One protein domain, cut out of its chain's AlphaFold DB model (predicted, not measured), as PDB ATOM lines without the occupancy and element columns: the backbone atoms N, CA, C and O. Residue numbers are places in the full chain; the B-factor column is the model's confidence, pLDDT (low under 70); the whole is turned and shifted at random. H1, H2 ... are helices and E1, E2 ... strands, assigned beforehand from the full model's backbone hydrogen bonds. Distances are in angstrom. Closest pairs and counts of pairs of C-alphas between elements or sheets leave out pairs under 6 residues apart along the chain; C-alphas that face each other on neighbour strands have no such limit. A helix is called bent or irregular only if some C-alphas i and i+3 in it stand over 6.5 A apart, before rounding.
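AT A GLANCE: This is residues 160 to 298 of the 315 residues of an uncharacterized protein of Amycolatopsis keratiniphila (UniProt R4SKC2). A small four-stranded sheet stands in the middle of this domain, with H4 over one face and H3 beside H4, while H5, H6 and H7 form a cluster on the sheet's other side. The longest helix, H2, runs past the ends of the strands and bridges from H4 to H6. The printed part has 139 residues with seven named helices and four named strands, in the order H1 H2 E1 H3 E2 H4 E3 H5 H6 H7 E4. The sheet is mixed, in the order E1 E2 E3 E4, and the class is mixed, helices and strands. The whole is compact, with a radius of gyration of the C-alphas of 14.9 A and spans of 45 by 30 by 30 A.

HOW THE PARTS SIT: In the sheet, E1 (residues 187 to 189) is parallel to E2 (residues 211 to 213), with N 188 and O 211 within hydrogen-bond range at 2.9 A. E2 is parallel to E3 (residues 241 to 244), with N 243 and O 212 at 2.8 A. E4 (residues 294 to 297) is antiparallel to E3, with N 296 and O 242 at 2.9 A. H4 (residues 230 to 237) is on the sheet at a height of 9.5 A and runs along the strands, at 5 degrees to E2 on the local plane. E1, H3 (residues 200 to 204) and E2 form a strand-helix-strand unit, two parallel neighbour strands with a helix between, and so do E2, H4 and E3; both crossovers are right-handed. H3 touches H4, the closest C-alphas being those of Asp 201 and Ser 233, 5.2 A apart. H2 (residues 165 to 180) touches H4 with residues 167 to 171 alone, about perpendicular at 89 degrees; the closest C-alphas, of Trp 167 and Arg 236, are 5.7 A apart. H1 (residues 160 to 163) is close to H4 but not clearly touching, the closest C-alphas being those of Arg 161 and Leu 235, 6.7 A apart. H6 (residues 266 to 277), the hub, only grazes the sheet and touches H5 (residues 250 to 261), about perpendicular at 78 degrees, with the C-alphas of Val 260 and Arg 273 closest at 6.0 A. H6 touches H7 (residues 287 to 292) at a steep tilt of 55 degrees, opposite ways, the closest C-alphas being those of Ala 277 and Ala 290, 5.8 A apart. Every O i to N i+4 pair is within hydrogen-bond range in H3, H4 and H5, against 10 of 12 in H2, 5 of 8 in H6 and 1 of 2 in H7; H1 is too short for such a pair.

IN THESE COORDINATES: H1 begins at C-alpha 160, (-4.107, -11.692, 23.420). H2 is 23.4 A long and only just irregular, with C-alphas 166 and 169 6.9 A apart. H4 measures 10.3 A, H5 16.0 A and H6 14.6 A; H6 is irregular, with C-alphas 268 and 271 7.7 A apart. E3, 10.3 A long, begins at C-alpha 241, (-7.729, -24.602, 17.428), and E4 ends at C-alpha 297, (-4.255, -22.209, 14.570).

THE WHOLE: The two C-alphas farthest apart, of Asp 225 and Met 281, are 46.8 A from each other. The printed part has no cut, and its long link, E2 to H4, is residues 214 to 229. The mean pLDDT of the printed part is 85.5; residues 192 to 197, 224, 263 to 265 and 277 to 288 are under 70.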
ATOM      1  N   GLU A 160      -3.880 -11.549  21.981       94.50
ATOM      2  CA  GLU A 160      -4.107 -11.692  23.420       94.50
ATOM      3  C   GLU A 160      -3.357 -12.894  23.979       94.50
ATOM      4  O   GLU A 160      -2.643 -12.747  24.971       94.50
ATOM      5  N   ARG A 161      -3.467 -14.069  23.342       94.88
ATOM      6  CA  ARG A 161      -2.750 -15.264  23.803       94.88
ATOM      7  C   ARG A 161      -1.241 -15.108  23.644       94.88
ATOM      8  O   ARG A 161      -0.509 -15.498  24.553       94.88
ATOM      9  N   MET A 162      -0.772 -14.474  22.570       95.12
ATOM     10  CA  MET A 162       0.655 -14.183  22.388       95.12
ATOM     11  C   MET A 162       1.227 -13.364  23.559       95.12
ATOM     12  O   MET A 162       2.318 -13.659  24.046       95.12
ATOM     13  N   ARG A 163       0.466 -12.390  24.078       93.50
ATOM     14  CA  ARG A 163       0.877 -11.527  25.202       93.50
ATOM     15  C   ARG A 163       0.644 -12.143  26.580       93.50
ATOM     16  O   ARG A 163       1.441 -11.943  27.499       93.50
ATOM     17  N   ALA A 164      -0.451 -12.876  26.761       93.88
ATOM     18  CA  ALA A 164      -0.882 -13.394  28.053       93.88
ATOM     19  C   ALA A 164      -0.073 -14.632  28.476       93.88
ATOM     20  O   ALA A 164      -0.564 -15.759  28.439       93.88
ATOM     21  N   ARG A 165       1.158 -14.423  28.964       93.00
ATOM     22  CA  ARG A 165       2.058 -15.514  29.406       93.00
ATOM     23  C   ARG A 165       1.436 -16.478  30.416       93.00
ATOM     24  O   ARG A 165       1.770 -17.657  30.436       93.00
ATOM     25  N   HIS A 166       0.508 -16.001  31.242       94.56
ATOM     26  CA  HIS A 166      -0.197 -16.839  32.210       94.56
ATOM     27  C   HIS A 166      -1.129 -17.884  31.559       94.56
ATOM     28  O   HIS A 166      -1.476 -18.861  32.217       94.56
ATOM     29  N   TRP A 167      -1.485 -17.740  30.276       95.19
ATOM     30  CA  TRP A 167      -2.217 -18.755  29.500       95.19
ATOM     31  C   TRP A 167      -1.299 -19.777  28.816       95.19
ATOM     32  O   TRP A 167      -1.766 -20.836  28.395       95.19
ATOM     33  N   HIS A 168       0.010 -19.511  28.719       95.50
ATOM     34  CA  HIS A 168       0.923 -20.325  27.906       95.50
ATOM     35  C   HIS A 168       1.068 -21.755  28.422       95.50
ATOM     36  O   HIS A 168       1.165 -22.680  27.624       95.50
ATOM     37  N   ARG A 169       1.015 -21.979  29.742       96.56
ATOM     38  CA  ARG A 169       1.101 -23.340  30.296       96.56
ATOM     39  C   ARG A 169      -0.044 -24.229  29.803       96.56
ATOM     40  O   ARG A 169       0.220 -25.325  29.320       96.56
ATOM     41  N   ALA A 170      -1.291 -23.776  29.936       96.50
ATOM     42  CA  ALA A 170      -2.455 -24.540  29.483       96.50
ATOM     43  C   ALA A 170      -2.405 -24.762  27.966       96.50
ATOM     44  O   ALA A 170      -2.672 -25.859  27.486       96.50
ATOM     45  N   TRP A 171      -1.970 -23.740  27.228       97.25
ATOM     46  CA  TRP A 171      -1.786 -23.801  25.784       97.25
ATOM     47  C   TRP A 171      -0.770 -24.864  25.341       97.25
ATOM     48  O   TRP A 171      -1.090 -25.685  24.486       97.25
ATOM     49  N   HIS A 172       0.410 -24.922  25.969       97.19
ATOM     50  CA  HIS A 172       1.394 -25.981  25.719       97.19
ATOM     51  C   HIS A 172       0.829 -27.376  26.009       97.19
ATOM     52  O   HIS A 172       0.980 -28.277  25.187       97.19
ATOM     53  N   VAL A 173       0.144 -27.551  27.144       96.56
ATOM     54  CA  VAL A 173      -0.449 -28.844  27.529       96.56
ATOM     55  C   VAL A 173      -1.471 -29.316  26.493       96.56
ATOM     56  O   VAL A 173      -1.409 -30.460  26.043       96.56
ATOM     57  N   ARG A 174      -2.389 -28.437  26.078       96.81
ATOM     58  CA  ARG A 174      -3.419 -28.753  25.079       96.81
ATOM     59  C   ARG A 174      -2.826 -29.029  23.704       96.81
ATOM     60  O   ARG A 174      -3.252 -29.974  23.048       96.81
ATOM     61  N   TRP A 175      -1.832 -28.249  23.288       95.88
ATOM     62  CA  TRP A 175      -1.119 -28.473  22.033       95.88
ATOM     63  C   TRP A 175      -0.428 -29.837  22.005       95.88
ATOM     64  O   TRP A 175      -0.631 -30.610  21.073       95.88
ATOM     65  N   ASP A 176       0.345 -30.173  23.039       94.75
ATOM     66  CA  ASP A 176       1.035 -31.463  23.105       94.75
ATOM     67  C   ASP A 176       0.040 -32.635  23.164       94.75
ATOM     68  O   ASP A 176       0.311 -33.700  22.611       94.75
ATOM     69  N   SER A 177      -1.118 -32.441  23.804       94.81
ATOM     70  CA  SER A 177      -2.220 -33.410  23.817       94.81
ATOM     71  C   SER A 177      -2.841 -33.602  22.427       94.81
ATOM     72  O   SER A 177      -3.053 -34.741  22.015       94.81
ATOM     73  N   MET A 178      -3.071 -32.518  21.679       94.00
ATOM     74  CA  MET A 178      -3.579 -32.555  20.300       94.00
ATOM     75  C   MET A 178      -2.600 -33.241  19.342       94.00
ATOM     76  O   MET A 178      -3.008 -34.052  18.524       94.00
ATOM     77  N   VAL A 179      -1.301 -32.944  19.445       90.75
ATOM     78  CA  VAL A 179      -0.286 -33.552  18.568       90.75
ATOM     79  C   VAL A 179      -0.181 -35.062  18.801       90.75
ATOM     80  O   VAL A 179       0.028 -35.811  17.848       90.75
ATOM     81  N   LYS A 180      -0.323 -35.515  20.057       91.25
ATOM     82  CA  LYS A 180      -0.301 -36.942  20.423       91.25
ATOM     83  C   LYS A 180      -1.547 -37.694  19.962       91.25
ATOM     84  O   LYS A 180      -1.427 -38.849  19.572       91.25
ATOM     85  N   ASP A 181      -2.705 -37.054  20.046       90.94
ATOM     86  CA  ASP A 181      -3.991 -37.618  19.652       90.94
ATOM     87  C   ASP A 181      -4.797 -36.565  18.870       90.94
ATOM     88  O   ASP A 181      -5.508 -35.749  19.470       90.94
ATOM     89  N   PRO A 182      -4.657 -36.537  17.533       90.12
ATOM     90  CA  PRO A 182      -5.248 -35.505  16.694       90.12
ATOM     91  C   PRO A 182      -6.689 -35.832  16.267       90.12
ATOM     92  O   PRO A 182      -7.142 -35.313  15.245       90.12
ATOM     93  N   ALA A 183      -7.404 -36.688  17.004       89.56
ATOM     94  CA  ALA A 183      -8.741 -37.145  16.640       89.56
ATOM     95  C   ALA A 183      -9.768 -35.999  16.521       89.56
ATOM     96  O   ALA A 183      -9.818 -35.078  17.339       89.56
ATOM     97  N   ALA A 184     -10.604 -36.058  15.479       87.25
ATOM     98  CA  ALA A 184     -11.566 -35.006  15.139       87.25
ATOM     99  C   ALA A 184     -12.731 -34.874  16.144       87.25
ATOM    100  O   ALA A 184     -13.327 -33.805  16.268       87.25
ATOM    101  N   ASP A 185     -13.036 -35.934  16.895       90.75
ATOM    102  CA  ASP A 185     -14.062 -35.967  17.949       90.75
ATOM    103  C   ASP A 185     -13.677 -35.152  19.199       90.75
ATOM    104  O   ASP A 185     -14.491 -34.951  20.104       90.75
ATOM    105  N   ARG A 186     -12.454 -34.614  19.225       94.06
ATOM    106  CA  ARG A 186     -11.951 -33.665  20.225       94.06
ATOM    107  C   ARG A 186     -12.292 -32.202  19.892       94.06
ATOM    108  O   ARG A 186     -11.730 -31.280  20.498       94.06
ATOM    109  N   LEU A 187     -13.213 -31.984  18.944       93.81
ATOM    110  CA  LEU A 187     -13.861 -30.700  18.661       93.81
ATOM    111  C   LEU A 187     -15.148 -30.515  19.459       93.81
ATOM    112  O   LEU A 187     -16.131 -31.235  19.267       93.81
ATOM    113  N   HIS A 188     -15.190 -29.458  20.264       94.31
ATOM    114  CA  HIS A 188     -16.441 -28.995  20.842       94.31
ATOM    115  C   HIS A 188     -17.187 -28.112  19.836       94.31
ATOM    116  O   HIS A 188     -16.599 -27.195  19.266       94.31
ATOM    117  N   TYR A 189     -18.483 -28.356  19.635       93.44
ATOM    118  CA  TYR A 189     -19.343 -27.513  18.801       93.44
ATOM    119  C   TYR A 189     -20.238 -26.658  19.691       93.44
ATOM    120  O   TYR A 189     -21.051 -27.200  20.440       93.44
ATOM    121  N   SER A 190     -20.117 -25.341  19.560       89.50
ATOM    122  CA  SER A 190     -20.992 -24.369  20.211       89.50
ATOM    123  C   SER A 190     -22.464 -24.564  19.843       89.50
ATOM    124  O   SER A 190     -22.789 -24.984  18.730       89.50
ATOM    125  N   GLY A 191     -23.362 -24.204  20.765       76.50
ATOM    126  CA  GLY A 191     -24.810 -24.214  20.527       76.50
ATOM    127  C   GLY A 191     -25.449 -25.606  20.495       76.50
ATOM    128  O   GLY A 191     -26.505 -25.771  19.890       76.50
ATOM    129  N   ARG A 192     -24.823 -26.620  21.115       67.88
ATOM    130  CA  ARG A 192     -25.476 -27.920  21.319       67.88
ATOM    131  C   ARG A 192     -26.523 -27.822  22.441       67.88
ATOM    132  O   ARG A 192     -26.142 -27.486  23.562       67.88
ATOM    133  N   PRO A 193     -27.791 -28.199  22.184       56.06
ATOM    134  CA  PRO A 193     -28.873 -28.098  23.169       56.06
ATOM    135  C   PRO A 193     -28.656 -28.993  24.402       56.06
ATOM    136  O   PRO A 193     -29.165 -28.715  25.478       56.06
ATOM    137  N   GLU A 194     -27.859 -30.055  24.269       54.22
ATOM    138  CA  GLU A 194     -27.557 -31.022  25.337       54.22
ATOM    139  C   GLU A 194     -26.631 -30.465  26.434       54.22
ATOM    140  O   GLU A 194     -26.459 -31.108  27.468       54.22
ATOM    141  N   VAL A 195     -26.013 -29.294  26.216       57.56
ATOM    142  CA  VAL A 195     -24.982 -28.719  27.101       57.56
ATOM    143  C   VAL A 195     -25.299 -27.273  27.520       57.56
ATOM    144  O   VAL A 195     -24.455 -26.603  28.111       57.56
ATOM    145  N   GLU A 196     -26.515 -26.782  27.249       59.22
ATOM    146  CA  GLU A 196     -26.922 -25.388  27.520       59.22
ATOM    147  C   GLU A 196     -26.911 -25.008  29.013       59.22
ATOM    148  O   GLU A 196     -26.780 -23.829  29.341       59.22
ATOM    149  N   ASP A 197     -26.966 -25.988  29.920       64.38
ATOM    150  CA  ASP A 197     -27.015 -25.749  31.369       64.38
ATOM    151  C   ASP A 197     -25.640 -25.488  32.015       64.38
ATOM    152  O   ASP A 197     -25.567 -25.063  33.173       64.38
ATOM    153  N   HIS A 198     -24.531 -25.715  31.298       75.06
ATOM    154  CA  HIS A 198     -23.180 -25.536  31.838       75.06
ATOM    155  C   HIS A 198     -22.455 -24.330  31.220       75.06
ATOM    156  O   HIS A 198     -22.428 -24.184  29.998       75.06
ATOM    157  N   PRO A 199     -21.790 -23.480  32.031       86.44
ATOM    158  CA  PRO A 199     -20.925 -22.432  31.501       86.44
ATOM    159  C   PRO A 199     -19.850 -23.017  30.579       86.44
ATOM    160  O   PRO A 199     -19.200 -24.001  30.935       86.44
ATOM    161  N   ILE A 200     -19.607 -22.378  29.433       88.81
ATOM    162  CA  ILE A 200     -18.639 -22.855  28.431       88.81
ATOM    163  C   ILE A 200     -17.225 -23.062  29.001       88.81
ATOM    164  O   ILE A 200     -16.558 -24.025  28.641       88.81
ATOM    165  N   ASP A 201     -16.793 -22.239  29.959       89.00
ATOM    166  CA  ASP A 201     -15.527 -22.428  30.682       89.00
ATOM    167  C   ASP A 201     -15.447 -23.787  31.396       89.00
ATOM    168  O   ASP A 201     -14.391 -24.419  31.413       89.00
ATOM    169  N   ALA A 202     -16.554 -24.255  31.982       90.50
ATOM    170  CA  ALA A 202     -16.597 -25.548  32.657       90.50
ATOM    171  C   ALA A 202     -16.497 -26.692  31.641       90.50
ATOM    172  O   ALA A 202     -15.749 -27.641  31.862       90.50
ATOM    173  N   ILE A 203     -17.177 -26.566  30.500       92.19
ATOM    174  CA  ILE A 203     -17.117 -27.547  29.410       92.19
ATOM    175  C   ILE A 203     -15.687 -27.651  28.864       92.19
ATOM    176  O   ILE A 203     -15.130 -28.743  28.775       92.19
ATOM    177  N   LEU A 204     -15.068 -26.514  28.533       94.56
ATOM    178  CA  LEU A 204     -13.726 -26.468  27.942       94.56
ATOM    179  C   LEU A 204     -12.603 -26.749  28.953       94.56
ATOM    180  O   LEU A 204     -11.450 -26.911  28.549       94.56
ATOM    181  N   SER A 205     -12.921 -26.847  30.248       92.44
ATOM    182  CA  SER A 205     -11.974 -27.304  31.268       92.44
ATOM    183  C   SER A 205     -11.629 -28.792  31.137       92.44
ATOM    184  O   SER A 205     -10.529 -29.183  31.520       92.44
ATOM    185  N   ASP A 206     -12.506 -29.599  30.528       94.19
ATOM    186  CA  ASP A 206     -12.254 -31.015  30.239       94.19
ATOM    187  C   ASP A 206     -11.055 -31.168  29.290       94.19
ATOM    188  O   ASP A 206     -11.031 -30.563  28.214       94.19
ATOM    189  N   GLU A 207     -10.048 -31.955  29.689       92.25
ATOM    190  CA  GLU A 207      -8.790 -32.208  28.964       92.25
ATOM    191  C   GLU A 207      -8.979 -32.884  27.590       92.25
ATOM    192  O   GLU A 207      -8.086 -32.814  26.734       92.25
ATOM    193  N   HIS A 208     -10.157 -33.463  27.338       94.38
ATOM    194  CA  HIS A 208     -10.529 -34.039  26.046       94.38
ATOM    195  C   HIS A 208     -10.477 -33.006  24.914       94.38
ATOM    196  O   HIS A 208      -9.887 -33.272  23.869       94.38
ATOM    197  N   TRP A 209     -11.027 -31.806  25.120       96.38
ATOM    198  CA  TRP A 209     -11.212 -30.823  24.046       96.38
ATOM    199  C   TRP A 209      -9.912 -30.141  23.600       96.38
ATOM    200  O   TRP A 209      -9.185 -29.553  24.397       96.38
ATOM    201  N   VAL A 210      -9.624 -30.133  22.301       96.19
ATOM    202  CA  VAL A 210      -8.456 -29.415  21.742       96.19
ATOM    203  C   VAL A 210      -8.846 -28.360  20.719       96.19
ATOM    204  O   VAL A 210      -8.037 -27.496  20.381       96.19
ATOM    205  N   GLY A 211     -10.100 -28.369  20.277       96.12
ATOM    206  CA  GLY A 211     -10.623 -27.311  19.438       96.12
ATOM    207  C   GLY A 211     -12.073 -26.966  19.730       96.12
ATOM    208  O   GLY A 211     -12.818 -27.746  20.324       96.12
ATOM    209  N   LEU A 212     -12.442 -25.759  19.319       96.88
ATOM    210  CA  LEU A 212     -13.781 -25.206  19.457       96.88
ATOM    211  C   LEU A 212     -14.284 -24.736  18.094       96.88
ATOM    212  O   LEU A 212     -13.592 -23.993  17.399       96.88
ATOM    213  N   VAL A 213     -15.500 -25.134  17.738       96.62
ATOM    214  CA  VAL A 213     -16.226 -24.654  16.564       96.62
ATOM    215  C   VAL A 213     -17.301 -23.688  17.033       96.62
ATOM    216  O   VAL A 213     -18.270 -24.103  17.669       96.62
ATOM    217  N   LEU A 214     -17.129 -22.407  16.720       95.44
ATOM    218  CA  LEU A 214     -18.104 -21.376  17.043       95.44
ATOM    219  C   LEU A 214     -19.257 -21.425  16.039       95.44
ATOM    220  O   LEU A 214     -19.041 -21.490  14.828       95.44
ATOM    221  N   ALA A 215     -20.486 -21.327  16.545       91.31
ATOM    222  CA  ALA A 215     -21.686 -21.282  15.710       91.31
ATOM    223  C   ALA A 215     -21.808 -19.964  14.924       91.31
ATOM    224  O   ALA A 215     -22.536 -19.887  13.940       91.31
ATOM    225  N   LYS A 216     -21.127 -18.910  15.385       91.88
ATOM    226  CA  LYS A 216     -21.086 -17.581  14.767       91.88
ATOM    227  C   LYS A 216     -19.683 -16.995  14.908       91.88
ATOM    228  O   LYS A 216     -18.955 -17.402  15.817       91.88
ATOM    229  N   PRO A 217     -19.306 -16.010  14.077       94.38
ATOM    230  CA  PRO A 217     -18.068 -15.270  14.275       94.38
ATOM    231  C   PRO A 217     -17.954 -14.717  15.702       94.38
ATOM    232  O   PRO A 217     -18.954 -14.246  16.259       94.38
ATOM    233  N   PRO A 218     -16.756 -14.755  16.309       94.50
ATOM    234  CA  PRO A 218     -16.553 -14.236  17.653       94.50
ATOM    235  C   PRO A 218     -16.863 -12.738  17.713       94.50
ATOM    236  O   PRO A 218     -16.581 -11.983  16.781       94.50
ATOM    237  N   SER A 219     -17.408 -12.289  18.843       92.06
ATOM    238  CA  SER A 219     -17.654 -10.864  19.063       92.06
ATOM    239  C   SER A 219     -16.328 -10.083  19.076       92.06
ATOM    240  O   SER A 219     -15.408 -10.465  19.817       92.06
ATOM    241  N   PRO A 220     -16.227  -8.954  18.343       88.69
ATOM    242  CA  PRO A 220     -15.032  -8.108  18.334       88.69
ATOM    243  C   PRO A 220     -14.806  -7.385  19.671       88.69
ATOM    244  O   PRO A 220     -13.752  -6.795  19.892       88.69
ATOM    245  N   GLN A 221     -15.780  -7.439  20.581       86.12
ATOM    246  CA  GLN A 221     -15.691  -6.887  21.927       86.12
ATOM    247  C   GLN A 221     -16.047  -7.963  22.951       86.12
ATOM    248  O   GLN A 221     -17.074  -8.638  22.828       86.12
ATOM    249  N   ALA A 222     -15.194  -8.114  23.964       80.94
ATOM    250  CA  ALA A 222     -15.516  -8.921  25.132       80.94
ATOM    251  C   ALA A 222     -16.589  -8.204  25.964       80.94
ATOM    252  O   ALA A 222     -16.578  -6.978  26.072       80.94
ATOM    253  N   LYS A 223     -17.511  -8.963  26.563       77.62
ATOM    254  CA  LYS A 223     -18.523  -8.410  27.475       77.62
ATOM    255  C   LYS A 223     -17.842  -8.029  28.802       77.62
ATOM    256  O   LYS A 223     -17.334  -8.940  29.452       77.62
ATOM    257  N   PRO A 224     -17.822  -6.747  29.217       68.25
ATOM    258  CA  PRO A 224     -17.060  -6.304  30.393       68.25
ATOM    259  C   PRO A 224     -17.517  -6.948  31.708       68.25
ATOM    260  O   PRO A 224     -16.683  -7.352  32.510       68.25
ATOM    261  N   ASP A 225     -18.833  -7.107  31.880       72.50
ATOM    262  CA  ASP A 225     -19.455  -7.576  33.129       72.50
ATOM    263  C   ASP A 225     -20.107  -8.965  32.988       72.50
ATOM    264  O   ASP A 225     -20.916  -9.384  33.816       72.50
ATOM    265  N   GLY A 226     -19.811  -9.671  31.894       70.94
ATOM    266  CA  GLY A 226     -20.406 -10.965  31.578       70.94
ATOM    267  C   GLY A 226     -19.510 -12.143  31.944       70.94
ATOM    268  O   GLY A 226     -18.294 -12.011  32.077       70.94
ATOM    269  N   ALA A 227     -20.115 -13.333  32.013       79.19
ATOM    270  CA  ALA A 227     -19.354 -14.569  31.884       79.19
ATOM    271  C   ALA A 227     -18.511 -14.514  30.591       79.19
ATOM    272  O   ALA A 227     -18.969 -13.937  29.593       79.19
ATOM    273  N   PRO A 228     -17.283 -15.061  30.600       84.31
ATOM    274  CA  PRO A 228     -16.426 -15.038  29.424       84.31
ATOM    275  C   PRO A 228     -17.132 -15.687  28.238       84.31
ATOM    276  O   PRO A 228     -17.814 -16.702  28.367       84.31
ATOM    277  N   ASP A 229     -16.977 -15.065  27.072       90.94
ATOM    278  CA  ASP A 229     -17.496 -15.631  25.835       90.94
ATOM    279  C   ASP A 229     -16.686 -16.858  25.404       90.94
ATOM    280  O   ASP A 229     -15.618 -17.163  25.941       90.94
ATOM    281  N   GLU A 230     -17.196 -17.571  24.408       93.75
ATOM    282  CA  GLU A 230     -16.632 -18.835  23.938       93.75
ATOM    283  C   GLU A 230     -15.178 -18.683  23.459       93.75
ATOM    284  O   GLU A 230     -14.323 -19.498  23.809       93.75
ATOM    285  N   LEU A 231     -14.856 -17.588  22.755       95.31
ATOM    286  CA  LEU A 231     -13.480 -17.293  22.348       95.31
ATOM    287  C   LEU A 231     -12.574 -17.048  23.564       95.31
ATOM    288  O   LEU A 231     -11.484 -17.605  23.625       95.31
ATOM    289  N   THR A 232     -13.004 -16.258  24.554       94.62
ATOM    290  CA  THR A 232     -12.223 -16.020  25.786       94.62
ATOM    291  C   THR A 232     -12.000 -17.316  26.559       94.62
ATOM    292  O   THR A 232     -10.921 -17.533  27.111       94.62
ATOM    293  N   SER A 233     -13.012 -18.176  26.579       94.94
ATOM    294  CA  SER A 233     -12.990 -19.464  27.266       94.94
ATOM    295  C   SER A 233     -12.008 -20.427  26.591       94.94
ATOM    296  O   SER A 233     -11.167 -21.032  27.261       94.94
ATOM    297  N   ALA A 234     -12.007 -20.478  25.251       96.50
ATOM    298  CA  ALA A 234     -11.032 -21.235  24.460       96.50
ATOM    299  C   ALA A 234      -9.596 -20.713  24.643       96.50
ATOM    300  O   ALA A 234      -8.691 -21.480  24.986       96.50
ATOM    301  N   LEU A 235      -9.434 -19.389  24.492       96.06
ATOM    302  CA  LEU A 235      -8.481 -18.497  25.169       96.06
ATOM    303  C   LEU A 235      -7.715 -19.143  26.323       96.06
ATOM    304  O   LEU A 235      -6.604 -19.671  26.176       96.06
ATOM    305  N   ARG A 236      -8.376 -19.057  27.472       94.81
ATOM    306  CA  ARG A 236      -7.888 -19.390  28.808       94.81
ATOM    307  C   ARG A 236      -7.671 -20.883  29.011       94.81
ATOM    308  O   ARG A 236      -6.707 -21.263  29.667       94.81
ATOM    309  N   SER A 237      -8.528 -21.710  28.416       96.31
ATOM    310  CA  SER A 237      -8.450 -23.174  28.509       96.31
ATOM    311  C   SER A 237      -7.308 -23.767  27.673       96.31
ATOM    312  O   SER A 237      -7.018 -24.958  27.772       96.31
ATOM    313  N   GLY A 238      -6.631 -22.933  26.873       96.81
ATOM    314  CA  GLY A 238      -5.447 -23.302  26.107       96.81
ATOM    315  C   GLY A 238      -5.746 -23.976  24.773       96.81
ATOM    316  O   GLY A 238      -4.834 -24.555  24.196       96.81
ATOM    317  N   LEU A 239      -6.986 -23.923  24.273       97.56
ATOM    318  CA  LEU A 239      -7.361 -24.628  23.047       97.56
ATOM    319  C   LEU A 239      -6.546 -24.097  21.851       97.56
ATOM    320  O   LEU A 239      -6.636 -22.897  21.551       97.56
ATOM    321  N   PRO A 240      -5.744 -24.944  21.177       95.88
ATOM    322  CA  PRO A 240      -4.911 -24.525  20.052       95.88
ATOM    323  C   PRO A 240      -5.697 -24.216  18.775       95.88
ATOM    324  O   PRO A 240      -5.189 -23.488  17.924       95.88
ATOM    325  N   VAL A 241      -6.919 -24.742  18.642       96.62
ATOM    326  CA  VAL A 241      -7.729 -24.602  17.428       96.62
ATOM    327  C   VAL A 241      -9.068 -23.944  17.743       96.62
ATOM    328  O   VAL A 241      -9.825 -24.420  18.585       96.62
ATOM    329  N   VAL A 242      -9.389 -22.856  17.046       97.19
ATOM    330  CA  VAL A 242     -10.744 -22.285  17.039       97.19
ATOM    331  C   VAL A 242     -11.182 -22.072  15.598       97.19
ATOM    332  O   VAL A 242     -10.429 -21.540  14.782       97.19
ATOM    333  N   LEU A 243     -12.392 -22.524  15.289       95.94
ATOM    334  CA  LEU A 243     -12.949 -22.598  13.945       95.94
ATOM    335  C   LEU A 243     -14.269 -21.846  13.901       95.94
ATOM    336  O   LEU A 243     -15.086 -21.967  14.810       95.94
ATOM    337  N   TRP A 244     -14.490 -21.091  12.835       95.31
ATOM    338  CA  TRP A 244     -15.789 -20.500  12.537       95.31
ATOM    339  C   TRP A 244     -15.893 -20.203  11.050       95.31
ATOM    340  O   TRP A 244     -14.899 -20.191  10.321       95.31
ATOM    341  N   HIS A 245     -17.109 -19.937  10.602       93.69
ATOM    342  CA  HIS A 245     -17.369 -19.444   9.261       93.69
ATOM    343  C   HIS A 245     -18.185 -18.148   9.371       93.69
ATOM    344  O   HIS A 245     -19.052 -18.069  10.242       93.69
ATOM    345  N   PRO A 246     -17.921 -17.124   8.537       91.88
ATOM    346  CA  PRO A 246     -18.669 -15.865   8.576       91.88
ATOM    347  C   PRO A 246     -20.168 -16.059   8.321       91.88
ATOM    348  O   PRO A 246     -20.985 -15.491   9.038       91.88
ATOM    349  N   ASP A 247     -20.500 -16.909   7.343       89.88
ATOM    350  CA  ASP A 247     -21.846 -16.974   6.759       89.88
ATOM    351  C   ASP A 247     -22.489 -18.382   6.734       89.88
ATOM    352  O   ASP A 247     -23.530 -18.557   6.106       89.88
ATOM    353  N   ALA A 248     -21.867 -19.416   7.320       90.00
ATOM    354  CA  ALA A 248     -22.352 -20.795   7.172       90.00
ATOM    355  C   ALA A 248     -23.215 -21.199   8.360       90.00
ATOM    356  O   ALA A 248     -22.867 -20.919   9.507       90.00
ATOM    357  N   GLU A 249     -24.293 -21.923   8.073       90.06
ATOM    358  CA  GLU A 249     -25.116 -22.546   9.103       90.06
ATOM    359  C   GLU A 249     -24.344 -23.676   9.819       90.06
ATOM    360  O   GLU A 249     -23.489 -24.325   9.195       90.06
ATOM    361  N   PRO A 250     -24.631 -23.949  11.107       89.88
ATOM    362  CA  PRO A 250     -23.879 -24.913  11.915       89.88
ATOM    363  C   PRO A 250     -23.784 -26.320  11.311       89.88
ATOM    364  O   PRO A 250     -22.734 -26.960  11.398       89.88
ATOM    365  N   GLU A 251     -24.854 -26.810  10.685       88.69
ATOM    366  CA  GLU A 251     -24.896 -28.129  10.045       88.69
ATOM    367  C   GLU A 251     -23.964 -28.182   8.832       88.69
ATOM    368  O   GLU A 251     -23.166 -29.107   8.705       88.69
ATOM    369  N   THR A 252     -23.997 -27.153   7.982       89.25
ATOM    370  CA  THR A 252     -23.109 -27.046   6.816       89.25
ATOM    371  C   THR A 252     -21.646 -26.917   7.234       89.25
ATOM    372  O   THR A 252     -20.764 -27.511   6.613       89.25
ATOM    373  N   LEU A 253     -21.367 -26.164   8.303       90.00
ATOM    374  CA  LEU A 253     -20.022 -26.062   8.863       90.00
ATOM    375  C   LEU A 253     -19.532 -27.417   9.391       90.00
ATOM    376  O   LEU A 253     -18.377 -27.773   9.166       90.00
ATOM    377  N   ARG A 254     -20.398 -28.192  10.052       89.81
ATOM    378  CA  ARG A 254     -20.060 -29.539  10.529       89.81
ATOM    379  C   ARG A 254     -19.705 -30.475   9.380       89.81
ATOM    380  O   ARG A 254     -18.641 -31.075   9.420       89.81
ATOM    381  N   GLU A 255     -20.525 -30.527   8.333       88.19
ATOM    382  CA  GLU A 255     -20.243 -31.344   7.144       88.19
ATOM    383  C   GLU A 255     -18.903 -30.973   6.485       88.19
ATOM    384  O   GLU A 255     -18.132 -31.847   6.078       88.19
ATOM    385  N   LEU A 256     -18.595 -29.672   6.405       86.69
ATOM    386  CA  LEU A 256     -17.308 -29.197   5.902       86.69
ATOM    387  C   LEU A 256     -16.151 -29.681   6.786       86.69
ATOM    388  O   LEU A 256     -15.141 -30.158   6.264       86.69
ATOM    389  N   LEU A 257     -16.277 -29.558   8.109       89.12
ATOM    390  CA  LEU A 257     -15.234 -29.965   9.051       89.12
ATOM    391  C   LEU A 257     -15.023 -31.477   9.065       89.12
ATOM    392  O   LEU A 257     -13.870 -31.902   9.081       89.12
ATOM    393  N   ASP A 258     -16.090 -32.271   8.967       87.44
ATOM    394  CA  ASP A 258     -15.998 -33.726   8.838       87.44
ATOM    395  C   ASP A 258     -15.148 -34.104   7.616       87.44
ATOM    396  O   ASP A 258     -14.277 -34.962   7.705       87.44
ATOM    397  N   TRP A 259     -15.311 -33.407   6.485       83.06
ATOM    398  CA  TRP A 259     -14.489 -33.633   5.291       83.06
ATOM    399  C   TRP A 259     -13.036 -33.144   5.441       83.06
ATOM    400  O   TRP A 259     -12.093 -33.824   5.008       83.06
ATOM    401  N   VAL A 260     -12.829 -31.965   6.041       82.56
ATOM    402  CA  VAL A 260     -11.482 -31.405   6.251       82.56
ATOM    403  C   VAL A 260     -10.667 -32.306   7.184       82.56
ATOM    404  O   VAL A 260      -9.488 -32.543   6.908       82.56
ATOM    405  N   LEU A 261     -11.307 -32.843   8.228       84.50
ATOM    406  CA  LEU A 261     -10.697 -33.627   9.307       84.50
ATOM    407  C   LEU A 261     -10.784 -35.149   9.118       84.50
ATOM    408  O   LEU A 261     -10.263 -35.877   9.953       84.50
ATOM    409  N   ALA A 262     -11.381 -35.645   8.028       76.56
ATOM    410  CA  ALA A 262     -11.512 -37.081   7.739       76.56
ATOM    411  C   ALA A 262     -10.179 -37.849   7.578       76.56
ATOM    412  O   ALA A 262     -10.197 -39.068   7.420       76.56
ATOM    413  N   ALA A 263      -9.031 -37.166   7.547       67.12
ATOM    414  CA  ALA A 263      -7.724 -37.806   7.418       67.12
ATOM    415  C   ALA A 263      -7.338 -38.560   8.705       67.12
ATOM    416  O   ALA A 263      -7.662 -38.125   9.806       67.12
ATOM    417  N   GLU A 264      -6.570 -39.648   8.575       63.94
ATOM    418  CA  GLU A 264      -6.084 -40.441   9.723       63.94
ATOM    419  C   GLU A 264      -5.253 -39.612  10.723       63.94
ATOM    420  O   GLU A 264      -5.172 -39.938  11.902       63.94
ATOM    421  N   SER A 265      -4.653 -38.517  10.259       69.06
ATOM    422  CA  SER A 265      -3.845 -37.576  11.037       69.06
ATOM    423  C   SER A 265      -4.641 -36.397  11.621       69.06
ATOM    424  O   SER A 265      -4.053 -35.567  12.322       69.06
ATOM    425  N   GLY A 266      -5.950 -36.311  11.342       83.06
ATOM    426  CA  GLY A 266      -6.901 -35.351  11.909       83.06
ATOM    427  C   GLY A 266      -6.399 -33.904  11.943       83.06
ATOM    428  O   GLY A 266      -6.103 -33.305  10.906       83.06
ATOM    429  N   PHE A 267      -6.291 -33.325  13.143       81.12
ATOM    430  CA  PHE A 267      -5.838 -31.940  13.335       81.12
ATOM    431  C   PHE A 267      -4.442 -31.638  12.784       81.12
ATOM    432  O   PHE A 267      -4.201 -30.503  12.375       81.12
ATOM    433  N   ASN A 268      -3.519 -32.604  12.752       79.94
ATOM    434  CA  ASN A 268      -2.138 -32.341  12.333       79.94
ATOM    435  C   ASN A 268      -2.050 -31.910  10.860       79.94
ATOM    436  O   ASN A 268      -1.164 -31.142  10.490       79.94
ATOM    437  N   GLU A 269      -2.995 -32.355  10.030       78.31
ATOM    438  CA  GLU A 269      -3.081 -31.990   8.615       78.31
ATOM    439  C   GLU A 269      -4.008 -30.800   8.341       78.31
ATOM    440  O   GLU A 269      -4.102 -30.353   7.197       78.31
ATOM    441  N   LEU A 270      -4.674 -30.240   9.357       82.62
ATOM    442  CA  LEU A 270      -5.678 -29.188   9.175       82.62
ATOM    443  C   LEU A 270      -5.165 -27.985   8.348       82.62
ATOM    444  O   LEU A 270      -5.865 -27.587   7.410       82.62
ATOM    445  N   PRO A 271      -3.960 -27.421   8.592       82.12
ATOM    446  CA  PRO A 271      -3.442 -26.326   7.764       82.12
ATOM    447  C   PRO A 271      -3.257 -26.706   6.285       82.12
ATOM    448  O   PRO A 271      -3.530 -25.897   5.395       82.12
ATOM    449  N   ASP A 272      -2.822 -27.937   6.010       79.75
ATOM    450  CA  ASP A 272      -2.603 -28.452   4.655       79.75
ATOM    451  C   ASP A 272      -3.905 -28.770   3.933       79.75
ATOM    452  O   ASP A 272      -4.101 -28.388   2.777       79.75
ATOM    453  N   ARG A 273      -4.832 -29.421   4.632       76.75
ATOM    454  CA  ARG A 273      -6.153 -29.779   4.115       76.75
ATOM    455  C   ARG A 273      -6.973 -28.538   3.817       76.75
ATOM    456  O   ARG A 273      -7.616 -28.487   2.775       76.75
ATOM    457  N   ARG A 274      -6.877 -27.500   4.653       77.50
ATOM    458  CA  ARG A 274      -7.468 -26.187   4.365       77.50
ATOM    459  C   ARG A 274      -6.895 -25.585   3.081       77.50
ATOM    460  O   ARG A 274      -7.656 -25.114   2.239       77.50
ATOM    461  N   LYS A 275      -5.569 -25.618   2.892       79.38
ATOM    462  CA  LYS A 275      -4.940 -25.131   1.651       79.38
ATOM    463  C   LYS A 275      -5.419 -25.921   0.426       79.38
ATOM    464  O   LYS A 275      -5.717 -25.320  -0.602       79.38
ATOM    465  N   LEU A 276      -5.547 -27.243   0.542       72.38
ATOM    466  CA  LEU A 276      -6.064 -28.098  -0.531       72.38
ATOM    467  C   LEU A 276      -7.545 -27.824  -0.830       72.38
ATOM    468  O   LEU A 276      -7.941 -27.755  -1.991       72.38
ATOM    469  N   ALA A 277      -8.362 -27.620   0.204       68.88
ATOM    470  CA  ALA A 277      -9.762 -27.232   0.059       68.88
ATOM    471  C   ALA A 277      -9.892 -25.931  -0.749       68.88
ATOM    472  O   ALA A 277     -10.734 -25.805  -1.636       68.88
ATOM    473  N   ASN A 278      -8.972 -25.001  -0.497       69.50
ATOM    474  CA  ASN A 278      -8.890 -23.705  -1.153       69.50
ATOM    475  C   ASN A 278      -8.417 -23.734  -2.607       69.50
ATOM    476  O   ASN A 278      -8.556 -22.726  -3.301       69.50
ATOM    477  N   SER A 279      -7.860 -24.848  -3.084       68.00
ATOM    478  CA  SER A 279      -7.410 -24.974  -4.473       68.00
ATOM    479  C   SER A 279      -8.505 -25.488  -5.415       68.00
ATOM    480  O   SER A 279      -8.245 -25.641  -6.605       68.00
ATOM    481  N   GLY A 280      -9.709 -25.800  -4.910       61.06
ATOM    482  CA  GLY A 280     -10.864 -26.242  -5.709       61.06
ATOM    483  C   GLY A 280     -10.708 -27.604  -6.406       61.06
ATOM    484  O   GLY A 280     -11.622 -28.051  -7.089       61.06
ATOM    485  N   MET A 281      -9.568 -28.282  -6.237       56.50
ATOM    486  CA  MET A 281      -9.242 -29.528  -6.946       56.50
ATOM    487  C   MET A 281      -9.828 -30.789  -6.292       56.50
ATOM    488  O   MET A 281      -9.701 -31.869  -6.862       56.50
ATOM    489  N   ALA A 282     -10.432 -30.687  -5.101       54.12
ATOM    490  CA  ALA A 282     -10.745 -31.866  -4.284       54.12
ATOM    491  C   ALA A 282     -12.067 -31.821  -3.490       54.12
ATOM    492  O   ALA A 282     -12.322 -32.755  -2.732       54.12
ATOM    493  N   VAL A 283     -12.901 -30.779  -3.608       55.41
ATOM    494  CA  VAL A 283     -13.991 -30.548  -2.638       55.41
ATOM    495  C   VAL A 283     -15.385 -30.818  -3.237       55.41
ATOM    496  O   VAL A 283     -15.691 -30.283  -4.300       55.41
ATOM    497  N   PRO A 284     -16.263 -31.592  -2.563       53.56
ATOM    498  CA  PRO A 284     -17.668 -31.783  -2.958       53.56
ATOM    499  C   PRO A 284     -18.593 -30.601  -2.588       53.56
ATOM    500  O   PRO A 284     -19.775 -30.609  -2.921       53.56
ATOM    501  N   PHE A 285     -18.072 -29.581  -1.902       57.19
ATOM    502  CA  PHE A 285     -18.801 -28.383  -1.480       57.19
ATOM    503  C   PHE A 285     -18.660 -27.259  -2.510       57.19
ATOM    504  O   PHE A 285     -17.682 -27.200  -3.254       57.19
ATOM    505  N   LYS A 286     -19.615 -26.316  -2.533       58.50
ATOM    506  CA  LYS A 286     -19.455 -25.074  -3.308       58.50
ATOM    507  C   LYS A 286     -18.134 -24.425  -2.889       58.50
ATOM    508  O   LYS A 286     -17.970 -24.125  -1.708       58.50
ATOM    509  N   ASN A 287     -17.230 -24.190  -3.847       60.75
ATOM    510  CA  ASN A 287     -15.871 -23.675  -3.611       60.75
ATOM    511  C   ASN A 287     -15.808 -22.503  -2.607       60.75
ATOM    512  O   ASN A 287     -14.838 -22.383  -1.873       60.75
ATOM    513  N   SER A 288     -16.850 -21.668  -2.519       66.88
ATOM    514  CA  SER A 288     -16.910 -20.533  -1.591       66.88
ATOM    515  C   SER A 288     -16.842 -20.900  -0.101       66.88
ATOM    516  O   SER A 288     -16.221 -20.161   0.650       66.88
ATOM    517  N   LEU A 289     -17.429 -22.017   0.347       79.56
ATOM    518  CA  LEU A 289     -17.521 -22.322   1.789       79.56
ATOM    519  C   LEU A 289     -16.167 -22.710   2.398       79.56
ATOM    520  O   LEU A 289     -15.813 -22.285   3.494       79.56
ATOM    521  N   ALA A 290     -15.370 -23.489   1.666       79.31
ATOM    522  CA  ALA A 290     -14.023 -23.843   2.104       79.31
ATOM    523  C   ALA A 290     -13.092 -22.619   2.157       79.31
ATOM    524  O   ALA A 290     -12.285 -22.507   3.079       79.31
ATOM    525  N   HIS A 291     -13.249 -21.687   1.204       82.25
ATOM    526  CA  HIS A 291     -12.451 -20.459   1.121       82.25
ATOM    527  C   HIS A 291     -12.608 -19.567   2.350       82.25
ATOM    528  O   HIS A 291     -11.655 -18.899   2.752       82.25
ATOM    529  N   ASP A 292     -13.799 -19.583   2.940       88.25
ATOM    530  CA  ASP A 292     -14.195 -18.660   3.993       88.25
ATOM    531  C   ASP A 292     -14.129 -19.267   5.392       88.25
ATOM    532  O   ASP A 292     -14.289 -18.542   6.374       88.25
ATOM    533  N   LEU A 293     -13.817 -20.564   5.500       90.88
ATOM    534  CA  LEU A 293     -13.522 -21.199   6.778       90.88
ATOM    535  C   LEU A 293     -12.343 -20.487   7.442       90.88
ATOM    536  O   LEU A 293     -11.217 -20.471   6.920       90.88
ATOM    537  N   VAL A 294     -12.594 -19.933   8.622       93.44
ATOM    538  CA  VAL A 294     -11.581 -19.279   9.433       93.44
ATOM    539  C   VAL A 294     -11.014 -20.285  10.420       93.44
ATOM    540  O   VAL A 294     -11.741 -20.946  11.158       93.44
ATOM    541  N   VAL A 295      -9.688 -20.400  10.407       93.69
ATOM    542  CA  VAL A 295      -8.939 -21.291  11.290       93.69
ATOM    543  C   VAL A 295      -7.964 -20.447  12.091       93.69
ATOM    544  O   VAL A 295      -6.965 -19.953  11.552       93.69
ATOM    545  N   MET A 296      -8.253 -20.295  13.379       96.00
ATOM    546  CA  MET A 296      -7.258 -19.856  14.340       96.00
ATOM    547  C   MET A 296      -6.449 -21.080  14.761       96.00
ATOM    548  O   MET A 296      -6.968 -21.969  15.434       96.00
ATOM    549  N   TRP A 297      -5.199 -21.129  14.310       94.31
ATOM    550  CA  TRP A 297      -4.255 -22.209  14.570       94.31
ATOM    551  C   TRP A 297      -3.095 -21.642  15.373       94.31
ATOM    552  O   TRP A 297      -2.188 -21.002  14.835       94.31
ATOM    553  N   ASP A 298      -3.149 -21.845  16.681       93.25
ATOM    554  CA  ASP A 298      -2.245 -21.195  17.613       93.25
ATOM    555  C   ASP A 298      -1.235 -22.217  18.141       93.25
ATOM    556  O   ASP A 298      -1.543 -23.037  19.002       93.25
TER     557      ASP A 298